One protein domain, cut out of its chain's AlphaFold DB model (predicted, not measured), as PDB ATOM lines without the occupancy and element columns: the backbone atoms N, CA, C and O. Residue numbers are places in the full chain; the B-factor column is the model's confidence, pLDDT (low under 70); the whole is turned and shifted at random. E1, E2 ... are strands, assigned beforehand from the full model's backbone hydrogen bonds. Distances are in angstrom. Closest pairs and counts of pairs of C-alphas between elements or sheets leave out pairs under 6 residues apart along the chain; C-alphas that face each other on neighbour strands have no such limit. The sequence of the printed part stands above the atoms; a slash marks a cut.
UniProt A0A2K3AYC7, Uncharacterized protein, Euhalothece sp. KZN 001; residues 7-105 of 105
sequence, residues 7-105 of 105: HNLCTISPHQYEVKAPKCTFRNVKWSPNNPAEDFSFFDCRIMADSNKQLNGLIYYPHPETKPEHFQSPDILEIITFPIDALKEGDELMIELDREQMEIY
ATOM      1  N   HIS A   7     370.095 331.479 163.051       68.31
ATOM      2  CA  HIS A   7     370.138 332.818 163.629       68.31
ATOM      3  C   HIS A   7     369.190 333.680 162.801       68.31
ATOM      4  O   HIS A   7     369.363 333.783 161.586       68.31
ATOM      5  N   ASN A   8     368.176 334.250 163.444       81.75
ATOM      6  CA  ASN A   8     367.220 335.148 162.806       81.75
ATOM      7  C   ASN A   8     367.441 336.565 163.336       81.75
ATOM      8  O   ASN A   8     367.522 336.753 164.548       81.75
ATOM      9  N   LEU A   9     367.515 337.550 162.441       84.56
ATOM     10  CA  LEU A   9     367.542 338.963 162.811       84.56
ATOM     11  C   LEU A   9     366.116 339.508 162.759       84.56
ATOM     12  O   LEU A   9     365.478 339.478 161.707       84.56
ATOM     13  N   CYS A  10     365.624 339.999 163.891       85.81
ATOM     14  CA  CYS A  10     364.281 340.547 164.026       85.81
ATOM     15  C   CYS A  10     364.371 342.021 164.414       85.81
ATOM     16  O   CYS A  10     364.989 342.353 165.425       85.81
ATOM     17  N   THR A  11     363.742 342.899 163.630       90.94
ATOM     18  CA  THR A  11     363.558 344.294 164.042       90.94
ATOM     19  C   THR A  11     362.392 344.411 165.019       90.94
ATOM     20  O   THR A  11     361.358 343.770 164.843       90.94
ATOM     21  N   ILE A  12     362.569 345.234 166.048       91.12
ATOM     22  CA  ILE A  12     361.536 345.643 167.007       91.12
ATOM     23  C   ILE A  12     361.153 347.122 166.843       91.12
ATOM     24  O   ILE A  12     360.458 347.685 167.691       91.12
ATOM     25  N   SER A  13     361.590 347.751 165.747       90.38
ATOM     26  CA  SER A  13     361.307 349.153 165.435       90.38
ATOM     27  C   SER A  13     359.808 349.478 165.563       90.38
ATOM     28  O   SER A  13     358.964 348.678 165.150       90.38
ATOM     29  N   PRO A  14     359.437 350.637 166.143       92.38
ATOM     30  CA  PRO A  14     360.303 351.743 166.571       92.38
ATOM     31  C   PRO A  14     360.896 351.587 167.982       92.38
ATOM     32  O   PRO A  14     361.486 352.540 168.490       92.38
ATOM     33  N   HIS A  15     360.719 350.432 168.624       92.62
ATOM     34  CA  HIS A  15     361.166 350.197 169.993       92.62
ATOM     35  C   HIS A  15     362.659 349.887 170.060       92.62
ATOM     36  O   HIS A  15     363.295 349.511 169.069       92.62
ATOM     37  N   GLN A  16     363.205 350.014 171.261       92.75
ATOM     38  CA  GLN A  16     364.552 349.567 171.605       92.75
ATOM     39  C   GLN A  16     364.493 348.637 172.813       92.75
ATOM     40  O   GLN A  16     363.425 348.385 173.373       92.75
ATOM     41  N   TYR A  17     365.645 348.097 173.204       92.50
ATOM     42  CA  TYR A  17     365.746 347.235 174.370       92.50
ATOM     43  C   TYR A  17     366.848 347.669 175.331       92.50
ATOM     44  O   TYR A  17     367.851 348.273 174.949       92.50
ATOM     45  N   GLU A  18     366.660 347.322 176.598       93.12
ATOM     46  CA  GLU A  18     367.665 347.398 177.649       93.12
ATOM     47  C   GLU A  18     367.967 345.984 178.157       93.12
ATOM     48  O   GLU A  18     367.063 345.205 178.477       93.12
ATOM     49  N   VAL A  19     369.256 345.649 178.240       93.00
ATOM     50  CA  VAL A  19     369.726 344.403 178.852       93.00
ATOM     51  C   VAL A  19     369.772 344.556 180.372       93.00
ATOM     52  O   VAL A  19     370.340 345.515 180.885       93.00
ATOM     53  N   LYS A  20     369.202 343.594 181.105       95.19
ATOM     54  CA  LYS A  20     369.206 343.573 182.576       95.19
ATOM     55  C   LYS A  20     370.052 342.418 183.101       95.19
ATOM     56  O   LYS A  20     371.254 342.575 183.307       95.19
ATOM     57  N   ALA A  21     369.445 341.250 183.301       96.62
ATOM     58  CA  ALA A  21     370.114 340.061 183.818       96.62
ATOM     59  C   ALA A  21     370.150 338.943 182.757       96.62
ATOM     60  O   ALA A  21     369.135 338.298 182.517       96.62
ATOM     61  N   PRO A  22     371.294 338.664 182.110       96.50
ATOM     62  CA  PRO A  22     371.369 337.568 181.149       96.50
ATOM     63  C   PRO A  22     371.156 336.215 181.836       96.50
ATOM     64  O   PRO A  22     371.639 335.991 182.948       96.50
ATOM     65  N   LYS A  23     370.512 335.272 181.138       96.88
ATOM     66  CA  LYS A  23     370.397 333.872 181.579       96.88
ATOM     67  C   LYS A  23     371.780 333.251 181.761       96.88
ATOM     68  O   LYS A  23     372.042 332.540 182.731       96.88
ATOM     69  N   CYS A  24     372.668 333.494 180.801       96.62
ATOM     70  CA  CYS A  24     374.063 333.102 180.889       96.62
ATOM     71  C   CYS A  24     374.966 334.106 180.172       96.62
ATOM     72  O   CYS A  24     374.597 334.692 179.155       96.62
ATOM     73  N   THR A  25     376.176 334.265 180.708       96.19
ATOM     74  CA  THR A  25     377.237 335.061 180.093       96.19
ATOM     75  C   THR A  25     378.498 334.223 180.006       96.19
ATOM     76  O   THR A  25     379.004 333.741 181.020       96.19
ATOM     77  N   PHE A  26     379.026 334.082 178.798       94.56
ATOM     78  CA  PHE A  26     380.357 333.544 178.565       94.56
ATOM     79  C   PHE A  26     381.310 334.717 178.403       94.56
ATOM     80  O   PHE A  26     381.075 335.585 177.568       94.56
ATOM     81  N   ARG A  27     382.365 334.754 179.216       93.50
ATOM     82  CA  ARG A  27     383.329 335.857 179.231       93.50
ATOM     83  C   ARG A  27     384.667 335.434 178.650       93.50
ATOM     84  O   ARG A  27     385.090 334.298 178.873       93.50
ATOM     85  N   ASN A  28     385.357 336.359 177.990       91.75
ATOM     86  CA  ASN A  28     386.698 336.178 177.430       91.75
ATOM     87  C   ASN A  28     386.824 334.941 176.528       91.75
ATOM     88  O   ASN A  28     387.811 334.199 176.577       91.75
ATOM     89  N   VAL A  29     385.824 334.698 175.685       91.75
ATOM     90  CA  VAL A  29     385.823 333.551 174.784       91.75
ATOM     91  C   VAL A  29     386.660 333.869 173.545       91.75
ATOM     92  O   VAL A  29     386.306 334.711 172.722       91.75
ATOM     93  N   LYS A  30     387.775 333.153 173.383       91.31
ATOM     94  CA  LYS A  30     388.644 333.214 172.200       91.31
ATOM     95  C   LYS A  30     388.204 332.169 171.171       91.31
ATOM     96  O   LYS A  30     388.731 331.061 171.130       91.31
ATOM     97  N   TRP A  31     387.216 332.516 170.354       86.81
ATOM     98  CA  TRP A  31     386.656 331.612 169.338       86.81
ATOM     99  C   TRP A  31     387.349 331.719 167.970       86.81
ATOM    100  O   TRP A  31     387.262 330.791 167.169       86.81
ATOM    101  N   SER A  32     388.064 332.817 167.706       85.56
ATOM    102  CA  SER A  32     388.831 333.043 166.475       85.56
ATOM    103  C   SER A  32     390.294 333.357 166.804       85.56
ATOM    104  O   SER A  32     390.562 334.126 167.736       85.56
ATOM    105  N   PRO A  33     391.273 332.813 166.054       88.00
ATOM    106  CA  PRO A  33     392.677 333.170 166.239       88.00
ATOM    107  C   PRO A  33     392.923 334.665 165.981       88.00
ATOM    108  O   PRO A  33     393.757 335.264 166.664       88.00
ATOM    109  N   ASN A  34     392.147 335.277 165.082       89.19
ATOM    110  CA  ASN A  34     392.375 336.632 164.577       89.19
ATOM    111  C   ASN A  34     391.623 337.722 165.358       89.19
ATOM    112  O   ASN A  34     392.068 338.863 165.370       89.19
ATOM    113  N   ASN A  35     390.517 337.388 166.028       83.00
ATOM    114  CA  ASN A  35     389.708 338.357 166.782       83.00
ATOM    115  C   ASN A  35     390.116 338.382 168.260       83.00
ATOM    116  O   ASN A  35     390.569 337.353 168.766       83.00
ATOM    117  N   PRO A  36     389.970 339.504 168.985       88.00
ATOM    118  CA  PRO A  36     390.127 339.506 170.438       88.00
ATOM    119  C   PRO A  36     389.176 338.496 171.106       88.00
ATOM    120  O   PRO A  36     388.267 337.954 170.482       88.00
ATOM    121  N   ALA A  37     389.434 338.187 172.377       90.44
ATOM    122  CA  ALA A  37     388.474 337.432 173.172       90.44
ATOM    123  C   ALA A  37     387.233 338.302 173.421       90.44
ATOM    124  O   ALA A  37     387.369 339.497 173.674       90.44
ATOM    125  N   GLU A  38     386.052 337.698 173.343       89.94
ATOM    126  CA  GLU A  38     384.779 338.420 173.371       89.94
ATOM    127  C   GLU A  38     383.849 337.877 174.458       89.94
ATOM    128  O   GLU A  38     383.947 336.709 174.859       89.94
ATOM    129  N   ASP A  39     382.934 338.736 174.906       91.88
ATOM    130  CA  ASP A  39     381.872 338.374 175.834       91.88
ATOM    131  C   ASP A  39     380.570 338.120 175.060       91.88
ATOM    132  O   ASP A  39     380.255 338.780 174.064       91.88
ATOM    133  N   PHE A  40     379.797 337.144 175.531       92.12
ATOM    134  CA  PHE A  40     378.552 336.706 174.911       92.12
ATOM    135  C   PHE A  40     377.485 336.514 175.980       92.12
ATOM    136  O   PHE A  40     377.672 335.705 176.894       92.12
ATOM    137  N   SER A  41     376.366 337.226 175.863       95.06
ATOM    138  CA  SER A  41     375.212 337.047 176.747       95.06
ATOM    139  C   SER A  41     374.032 336.451 175.997       95.06
ATOM    140  O   SER A  41     373.788 336.789 174.840       95.06
ATOM    141  N   PHE A  42     373.289 335.589 176.687       96.56
ATOM    142  CA  PHE A  42     372.073 334.975 176.170       96.56
ATOM    143  C   PHE A  42     370.903 335.226 177.115       96.56
ATOM    144  O   PHE A  42     371.063 335.174 178.338       96.56
ATOM    145  N   PHE A  43     369.731 335.465 176.537       97.25
ATOM    146  CA  PHE A  43     368.492 335.785 177.247       97.25
ATOM    147  C   PHE A  43     367.394 334.841 176.770       97.25
ATOM    148  O   PHE A  43     367.343 334.506 175.589       97.25
ATOM    149  N   ASP A  44     366.532 334.396 177.673       97.12
ATOM    150  CA  ASP A  44     365.404 333.539 177.341       97.12
ATOM    151  C   ASP A  44     364.345 334.312 176.552       97.12
ATOM    152  O   ASP A  44     363.932 335.410 176.927       97.12
ATOM    153  N   CYS A  45     363.858 333.698 175.475       94.94
ATOM    154  CA  CYS A  45     362.675 334.167 174.774       94.94
ATOM    155  C   CYS A  45     361.781 332.996 174.360       94.94
ATOM    156  O   CYS A  45     362.220 331.847 174.233       94.94
ATOM    157  N   ARG A  46     360.499 333.287 174.143       93.38
ATOM    158  CA  ARG A  46     359.557 332.347 173.529       93.38
ATOM    159  C   ARG A  46     358.952 332.978 172.293       93.38
ATOM    160  O   ARG A  46     358.445 334.091 172.347       93.38
ATOM    161  N   ILE A  47     359.015 332.257 171.186       90.38
ATOM    162  CA  ILE A  47     358.469 332.678 169.902       90.38
ATOM    163  C   ILE A  47     357.109 332.014 169.761       90.38
ATOM    164  O   ILE A  47     356.992 330.785 169.829       90.38
ATOM    165  N   MET A  48     356.086 332.834 169.578       86.94
ATOM    166  CA  MET A  48     354.722 332.391 169.348       86.94
ATOM    167  C   MET A  48     354.541 332.188 167.843       86.94
ATOM    168  O   MET A  48     354.157 333.108 167.126       86.94
ATOM    169  N   ALA A  49     354.868 330.991 167.357       72.56
ATOM    170  CA  ALA A  49     354.517 330.585 165.999       72.56
ATOM    171  C   ALA A  49     353.031 330.186 165.947       72.56
ATOM    172  O   ALA A  49     352.454 329.839 166.981       72.56
ATOM    173  N   ASP A  50     352.429 330.238 164.751       69.19
ATOM    174  CA  ASP A  50     351.027 329.916 164.436       69.19
ATOM    175  C   ASP A  50     350.251 329.201 165.548       69.19
ATOM    176  O   ASP A  50     350.543 328.047 165.853       69.19
ATOM    177  N   SER A  51     349.244 329.899 166.091       60.59
ATOM    178  CA  SER A  51     348.186 329.570 167.077       60.59
ATOM    179  C   SER A  51     348.401 328.544 168.210       60.59
ATOM    180  O   SER A  51     347.684 328.647 169.194       60.59
ATOM    181  N   ASN A  52     349.348 327.606 168.158       61.91
ATOM    182  CA  ASN A  52     349.564 326.558 169.159       61.91
ATOM    183  C   ASN A  52     351.029 326.107 169.321       61.91
ATOM    184  O   ASN A  52     351.290 325.223 170.140       61.91
ATOM    185  N   LYS A  53     351.998 326.653 168.571       76.62
ATOM    186  CA  LYS A  53     353.410 326.256 168.708       76.62
ATOM    187  C   LYS A  53     354.235 327.354 169.369       76.62
ATOM    188  O   LYS A  53     354.611 328.336 168.742       76.62
ATOM    189  N   GLN A  54     354.570 327.131 170.636       86.00
ATOM    190  CA  GLN A  54     355.578 327.922 171.335       86.00
ATOM    191  C   GLN A  54     356.953 327.303 171.104       86.00
ATOM    192  O   GLN A  54     357.160 326.119 171.378       86.00
ATOM    193  N   LEU A  55     357.892 328.103 170.606       89.81
ATOM    194  CA  LEU A  55     359.280 327.697 170.435       89.81
ATOM    195  C   LEU A  55     360.147 328.441 171.441       89.81
ATOM    196  O   LEU A  55     360.152 329.669 171.478       89.81
ATOM    197  N   ASN A  56     360.897 327.693 172.245       92.94
ATOM    198  CA  ASN A  56     361.923 328.282 173.097       92.94
ATOM    199  C   ASN A  56     363.081 328.762 172.222       92.94
ATOM    200  O   ASN A  56     363.548 328.020 171.355       92.94
ATOM    201  N   GLY A  57     363.552 329.973 172.485       93.00
ATOM    202  CA  GLY A  57     364.713 330.556 171.837       93.00
ATOM    203  C   GLY A  57     365.626 331.242 172.844       93.00
ATOM    204  O   GLY A  57     365.311 331.369 174.029       93.00
ATOM    205  N   LEU A  58     366.776 331.673 172.344       95.88
ATOM    206  CA  LEU A  58     367.690 332.548 173.052       95.88
ATOM    207  C   LEU A  58     367.910 333.801 172.218       95.88
ATOM    208  O   LEU A  58     368.209 333.701 171.031       95.88
ATOM    209  N   ILE A  59     367.817 334.969 172.840       95.12
ATOM    210  CA  ILE A  59     368.351 336.193 172.250       95.12
ATOM    211  C   ILE A  59     369.849 336.203 172.499       95.12
ATOM    212  O   ILE A  59     370.297 336.050 173.637       95.12
ATOM    213  N   TYR A  60     370.608 336.376 171.430       93.44
ATOM    214  CA  TYR A  60     372.043 336.562 171.459       93.44
ATOM    215  C   TYR A  60     372.369 338.054 171.515       93.44
ATOM    216  O   TYR A  60     371.922 338.836 170.678       93.44
ATOM    217  N   TYR A  61     373.167 338.436 172.508       91.00
ATOM    218  CA  TYR A  61     373.686 339.789 172.647       91.00
ATOM    219  C   TYR A  61     375.211 339.788 172.479       91.00
ATOM    220  O   TYR A  61     375.927 339.276 173.357       91.00
ATOM    221  N   PRO A  62     375.723 340.354 171.373       81.62
ATOM    222  CA  PRO A  62     377.142 340.629 171.230       81.62
ATOM    223  C   PRO A  62     377.494 341.868 172.062       81.62
ATOM    224  O   PRO A  62     376.981 342.945 171.787       81.62
ATOM    225  N   HIS A  63     378.375 341.729 173.059       84.94
ATOM    226  CA  HIS A  63     378.833 342.856 173.887       84.94
ATOM    227  C   HIS A  63     379.637 343.857 173.037       84.94
ATOM    228  O   HIS A  63     380.789 343.543 172.698       84.94
ATOM    229  N   PRO A  64     379.085 345.039 172.677       80.88
ATOM    230  CA  PRO A  64     379.707 345.960 171.719       80.88
ATOM    231  C   PRO A  64     381.067 346.472 172.197       80.88
ATOM    232  O   PRO A  64     381.953 346.742 171.388       80.88
ATOM    233  N   GLU A  65     381.272 346.544 173.516       80.75
ATOM    234  CA  GLU A  65     382.522 346.990 174.136       80.75
ATOM    235  C   GLU A  65     383.693 346.058 173.804       80.75
ATOM    236  O   GLU A  65     384.843 346.492 173.750       80.75
ATOM    237  N   THR A  66     383.399 344.779 173.560       76.44
ATOM    238  CA  THR A  66     384.394 343.770 173.166       76.44
ATOM    239  C   THR A  66     384.480 343.584 171.649       76.44
ATOM    240  O   THR A  66     385.387 342.898 171.178       76.44
ATOM    241  N   LYS A  67     383.584 344.232 170.882       70.62
ATOM    242  CA  LYS A  67     383.436 344.094 169.421       70.62
ATOM    243  C   LYS A  67     383.247 345.444 168.706       70.62
ATOM    244  O   LYS A  67     382.228 345.653 168.049       70.62
ATOM    245  N   PRO A  68     384.222 346.364 168.757       67.38
ATOM    246  CA  PRO A  68     384.048 347.722 168.233       67.38
ATOM    247  C   PRO A  68     383.762 347.789 166.721       67.38
ATOM    248  O   PRO A  68     383.226 348.784 166.245       67.38
ATOM    249  N   GLU A  69     384.096 346.742 165.960       71.12
ATOM    250  CA  GLU A  69     383.841 346.654 164.513       71.12
ATOM    251  C   GLU A  69     382.462 346.057 164.165       71.12
ATOM    252  O   GLU A  69     382.047 346.099 163.008       71.12
ATOM    253  N   HIS A  70     381.729 345.526 165.151       69.50
ATOM    254  CA  HIS A  70     380.424 344.891 164.968       69.50
ATOM    255  C   HIS A  70     379.334 345.690 165.684       69.50
ATOM    256  O   HIS A  70     378.934 345.372 166.802       69.50
ATOM    257  N   PHE A  71     378.843 346.738 165.020       70.75
ATOM    258  CA  PHE A  71     377.717 347.522 165.514       70.75
ATOM    259  C   PHE A  71     376.398 346.970 164.969       70.75
ATOM    260  O   PHE A  71     376.119 347.058 163.773       70.75
ATOM    261  N   GLN A  72     375.584 346.413 165.861       78.25
ATOM    262  CA  GLN A  72     374.198 346.061 165.584       78.25
ATOM    263  C   GLN A  72     373.296 347.198 166.061       78.25
ATOM    264  O   GLN A  72     373.502 347.754 167.140       78.25
ATOM    265  N   SER A  73     372.310 347.558 165.243       84.56
ATOM    266  CA  SER A  73     371.347 348.602 165.596       84.56
ATOM    267  C   SER A  73     370.544 348.193 166.848       84.56
ATOM    268  O   SER A  73     370.213 347.011 166.985       84.56
ATOM    269  N   PRO A  74     370.223 349.126 167.770       85.31
ATOM    270  CA  PRO A  74     369.549 348.816 169.039       85.31
ATOM    271  C   PRO A  74     368.092 348.355 168.878       85.31
ATOM    272  O   PRO A  74     367.462 347.953 169.851       85.31
ATOM    273  N   ASP A  75     367.550 348.408 167.663       89.75
ATOM    274  CA  ASP A  75     366.234 347.887 167.302       89.75
ATOM    275  C   ASP A  75     366.299 346.476 166.694       89.75
ATOM    276  O   ASP A  75     365.270 345.965 166.265       89.75
ATOM    277  N   ILE A  76     367.474 345.838 166.624       90.88
ATOM    278  CA  ILE A  76     367.625 344.479 166.090       90.88
ATOM    279  C   ILE A  76     367.936 343.502 167.221       90.88
ATOM    280  O   ILE A  76     368.935 343.646 167.930       90.88
ATOM    281  N   LEU A  77     367.128 342.450 167.321       92.00
ATOM    282  CA  LEU A  77     367.379 341.277 168.152       92.00
ATOM    283  C   LEU A  77     367.863 340.119 167.276       92.00
ATOM    284  O   LEU A  77     367.243 339.803 166.261       92.00
ATOM    285  N   GLU A  78     368.949 339.460 167.682       92.56
ATOM    286  CA  GLU A  78     369.399 338.210 167.063       92.56
ATOM    287  C   GLU A  78     368.876 337.025 167.879       92.56
ATOM    288  O   GLU A  78     369.159 336.907 169.070       92.56
ATOM    289  N   ILE A  79     368.088 336.151 167.252       92.38
ATOM    290  CA  ILE A  79     367.391 335.050 167.918       92.38
ATOM    291  C   ILE A  79     367.927 333.713 167.423       92.38
ATOM    292  O   ILE A  79     367.903 333.413 166.230       92.38
ATOM    293  N   ILE A  80     368.340 332.878 168.372       92.62
ATOM    294  CA  ILE A  80     368.754 331.496 168.169       92.62
ATOM    295  C   ILE A  80     367.607 330.592 168.604       92.62
ATOM    296  O   ILE A  80     367.222 330.569 169.772       92.62
ATOM    297  N   THR A  81     367.056 329.824 167.671       89.88
ATOM    298  CA  THR A  81     365.940 328.914 167.948       89.88
ATOM    299  C   THR A  81     365.963 327.701 167.016       89.88
ATOM    300  O   THR A  81     366.782 327.607 166.095       89.88
ATOM    301  N   PHE A  82     365.067 326.745 167.259       84.81
ATOM    302  CA  PHE A  82     364.784 325.685 166.299       84.81
ATOM    303  C   PHE A  82     364.248 326.270 164.981       84.81
ATOM    304  O   PHE A  82     363.642 327.340 164.994       84.81
ATOM    305  N   PRO A  83     364.450 325.584 163.839       83.00
ATOM    306  CA  PRO A  83     363.895 326.022 162.563       83.00
ATOM    307  C   PRO A  83     362.404 326.365 162.672       83.00
ATOM    308  O   PRO A  83     361.616 325.562 163.171       83.00
ATOM    309  N   ILE A  84     362.043 327.559 162.200       82.12
ATOM    310  CA  ILE A  84     360.655 327.986 162.033       82.12
ATOM    311  C   ILE A  84     360.295 327.709 160.577       82.12
ATOM    312  O   ILE A  84     360.891 328.286 159.665       82.12
ATOM    313  N   ASP A  85     359.371 326.779 160.358       80.50
ATOM    314  CA  ASP A  85     358.965 326.393 159.012       80.50
ATOM    315  C   ASP A  85     358.341 327.582 158.273       80.50
ATOM    316  O   ASP A  85     357.490 328.283 158.813       80.50
ATOM    317  N   ALA A  86     358.746 327.770 157.014       80.25
ATOM    318  CA  ALA A  86     358.181 328.756 156.091       80.25
ATOM    319  C   ALA A  86     358.264 330.238 156.519       80.25
ATOM    320  O   ALA A  86     357.580 331.052 155.900       80.25
ATOM    321  N   LEU A  87     359.125 330.595 157.483       82.12
ATOM    322  CA  LEU A  87     359.389 331.993 157.839       82.12
ATOM    323  C   LEU A  87     360.018 332.749 156.660       82.12
ATOM    324  O   LEU A  87     361.009 332.296 156.076       82.12
ATOM    325  N   LYS A  88     359.452 333.903 156.318       84.44
ATOM    326  CA  LYS A  88     359.922 334.799 155.260       84.44
ATOM    327  C   LYS A  88     360.379 336.128 155.840       84.44
ATOM    328  O   LYS A  88     360.007 336.529 156.939       84.44
ATOM    329  N   GLU A  89     361.196 336.830 155.063       83.38
ATOM    330  CA  GLU A  89     361.551 338.209 155.368       83.38
ATOM    331  C   GLU A  89     360.289 339.083 155.405       83.38
ATOM    332  O   GLU A  89     359.466 339.033 154.488       83.38
ATOM    333  N   GLY A  90     360.149 339.870 156.472       85.25
ATOM    334  CA  GLY A  90     358.989 340.729 156.706       85.25
ATOM    335  C   GLY A  90     357.826 340.067 157.449       85.25
ATOM    336  O   GLY A  90     356.861 340.763 157.749       85.25
ATOM    337  N   ASP A  91     357.903 338.772 157.774       85.50
ATOM    338  CA  ASP A  91     356.899 338.135 158.628       85.50
ATOM    339  C   ASP A  91     356.953 338.712 160.052       85.50
ATOM    340  O   ASP A  91     358.024 338.903 160.636       85.50
ATOM    341  N   GLU A  92     355.779 338.961 160.631       86.88
ATOM    342  CA  GLU A  92     355.653 339.443 162.004       86.88
ATOM    343  C   GLU A  92     355.651 338.271 162.989       86.88
ATOM    344  O   GLU A  92     354.930 337.286 162.824       86.88
ATOM    345  N   LEU A  93     356.448 338.398 164.050       86.19
ATOM    346  CA  LEU A  93     356.554 337.405 165.111       86.19
ATOM    347  C   LEU A  93     356.191 338.031 166.450       86.19
ATOM    348  O   LEU A  93     356.648 339.122 166.787       86.19
ATOM    349  N   MET A  94     355.424 337.299 167.256       89.88
ATOM    350  CA  MET A  94     355.223 337.650 168.655       89.88
ATOM    351  C   MET A  94     356.271 336.933 169.509       89.88
ATOM    352  O   MET A  94     356.394 335.706 169.473       89.88
ATOM    353  N   ILE A  95     357.027 337.718 170.273       90.88
ATOM    354  CA  ILE A  95     358.100 337.240 171.142       90.88
ATOM    355  C   ILE A  95     357.743 337.590 172.583       90.88
ATOM    356  O   ILE A  95     357.468 338.743 172.910       90.88
ATOM    357  N   GLU A  96     357.767 336.590 173.453       93.94
ATOM    358  CA  GLU A  96     357.676 336.781 174.894       93.94
ATOM    359  C   GLU A  96     359.079 336.810 175.498       93.94
ATOM    360  O   GLU A  96     359.910 335.941 175.212       93.94
ATOM    361  N   LEU A  97     359.316 337.795 176.361       94.44
ATOM    362  CA  LEU A  97     360.583 338.021 177.051       94.44
ATOM    363  C   LEU A  97     360.391 337.923 178.561       94.44
ATOM    364  O   LEU A  97     359.328 338.263 179.089       94.44
ATOM    365  N   ASP A  98     361.450 337.519 179.251       95.56
ATOM    366  CA  ASP A  98     361.547 337.703 180.692       95.56
ATOM    367  C   ASP A  98     361.999 339.141 180.999       95.56
ATOM    368  O   ASP A  98     363.117 339.540 180.670       95.56
ATOM    369  N   ARG A  99     361.126 339.920 181.651       94.56
ATOM    370  CA  ARG A  99     361.382 341.329 181.999       94.56
ATOM    371  C   ARG A  99     362.477 341.524 183.040       94.56
ATOM    372  O   ARG A  99     362.972 342.645 183.180       94.56
ATOM    373  N   GLU A 100     362.835 340.480 183.785       96.62
ATOM    374  CA  GLU A 100     364.004 340.506 184.666       96.62
ATOM    375  C   GLU A 100     365.302 340.424 183.856       96.62
ATOM    376  O   GLU A 100     366.339 340.928 184.290       96.62
ATOM    377  N   GLN A 101     365.237 339.851 182.651       96.88
ATOM    378  CA  GLN A 101     366.385 339.668 181.776       96.88
ATOM    379  C   GLN A 101     366.537 340.789 180.741       96.88
ATOM    380  O   GLN A 101     367.651 341.265 180.520       96.88
ATOM    381  N   MET A 102     365.439 341.233 180.127       95.50
ATOM    382  CA  MET A 102     365.435 342.264 179.085       95.50
ATOM    383  C   MET A 102     364.114 343.037 179.076       95.50
ATOM    384  O   MET A 102     363.043 342.458 179.246       95.50
ATOM    385  N   GLU A 103     364.178 344.346 178.846       94.69
ATOM    386  CA  GLU A 103     362.997 345.208 178.741       94.69
ATOM    387  C   GLU A 103     362.966 345.937 177.397       94.69
ATOM    388  O   GLU A 103     364.003 346.381 176.917       94.69
ATOM    389  N   ILE A 104     361.775 346.036 176.799       93.31
ATOM    390  CA  ILE A 104     361.512 346.775 175.556       93.31
ATOM    391  C   ILE A 104     360.845 348.103 175.917       93.31
ATOM    392  O   ILE A 104     359.933 348.100 176.753       93.31
ATOM    393  N   TYR A 105     361.262 349.203 175.288       91.88
ATOM    394  CA  TYR A 105     360.716 350.548 175.506       91.88
ATOM    395  C   TYR A 105     360.550 351.346 174.211       91.88
ATOM    396  O   TYR A 105     361.235 351.033 173.207       91.88
TER     397      TYR A 105
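Overview. This is residues 7 to 105 of the 105 residues of an uncharacterized protein of Euhalothece sp. KZN 001 (UniProt A0A2K3AYC7). A long, bent antiparallel hairpin, E4 and E5, is the backbone of a strongly twisted sheet that wraps part of the way round, like an incomplete barrel, with E3 and E7 along one side of E4 and E6, then E1, beyond E5. The small pair E2 and E8 lies at the open side, near E7 and the bend of E4. The printed part has 99 residues with eight named strands, E1 to E8 in order along the chain, and no named helix; the class is all strand, though only 49 residues are in named strands. The six-strand sheet is branched and its neighbour pairs are antiparallel, as is the pair E2 and E8. The whole is compact, with a radius of gyration of the C-alphas of 14.3 A, yet elongated, spanning 43 by 27 by 24 A.

Arrangement. E4, residues 38 to 49, bends by 53 degrees at residue 44. E5, residues 53 to 62, forms a hairpin with it; N 47 and O 55 are 2.8 A apart, within hydrogen-bond range. On the other side of E4 lie E3, residues 24 to 29, beside residues 38 to 42, and E7, residues 94 to 97, beside residues 45 to 48. N 26 and O 40 are 2.8 A apart, and N 96 and O 46 2.8 A. E6, residues 76 to 81, is the antiparallel neighbour of E5 at 126 degrees, with N 58 and O 80 2.8 A apart. E1, residues 7 to 11, is an edge strand beside E6, with N 79 and O 8 2.8 A apart. E3 E4 E5 E6 form a meander, each strand the antiparallel neighbour of the one before. E4 E5 E6 E7 form a Greek key, a meander of three whose first strand neighbours the fourth. E2, residues 17 to 19, pairs with E8, residues 102 to 104, with N 18 and O 103 2.8 A apart. The closest C-alphas of E4 and E8, Phe 43 and Met 102, are 7.4 A apart. E1 and E7 are apart.

Along the chain. E1 begins at C-alpha 7 (370.138, 332.818, 163.629) and is 13.2 A long. E4 is 32.1 A long and ends at C-alpha 49 (354.517, 330.585, 165.999). E5 measures 27.9 A, E6 15.8 A, E3 13.3 A, E7 10.0 A, E2 6.6 A and E8 6.9 A. E8 ends at C-alpha 104 (361.512, 346.775, 175.556).

Size, cuts and confidence. The two C-alphas farthest apart, Asn 34 and Ser 51, are 44.8 A apart. The links E5 to E6 and E6 to E7 are long, with 13 and 12 residues. The printed part has no cut. The mean pLDDT of the printed part is 87.7; residues 7, 50 to 52, 68 and 70 are under 70.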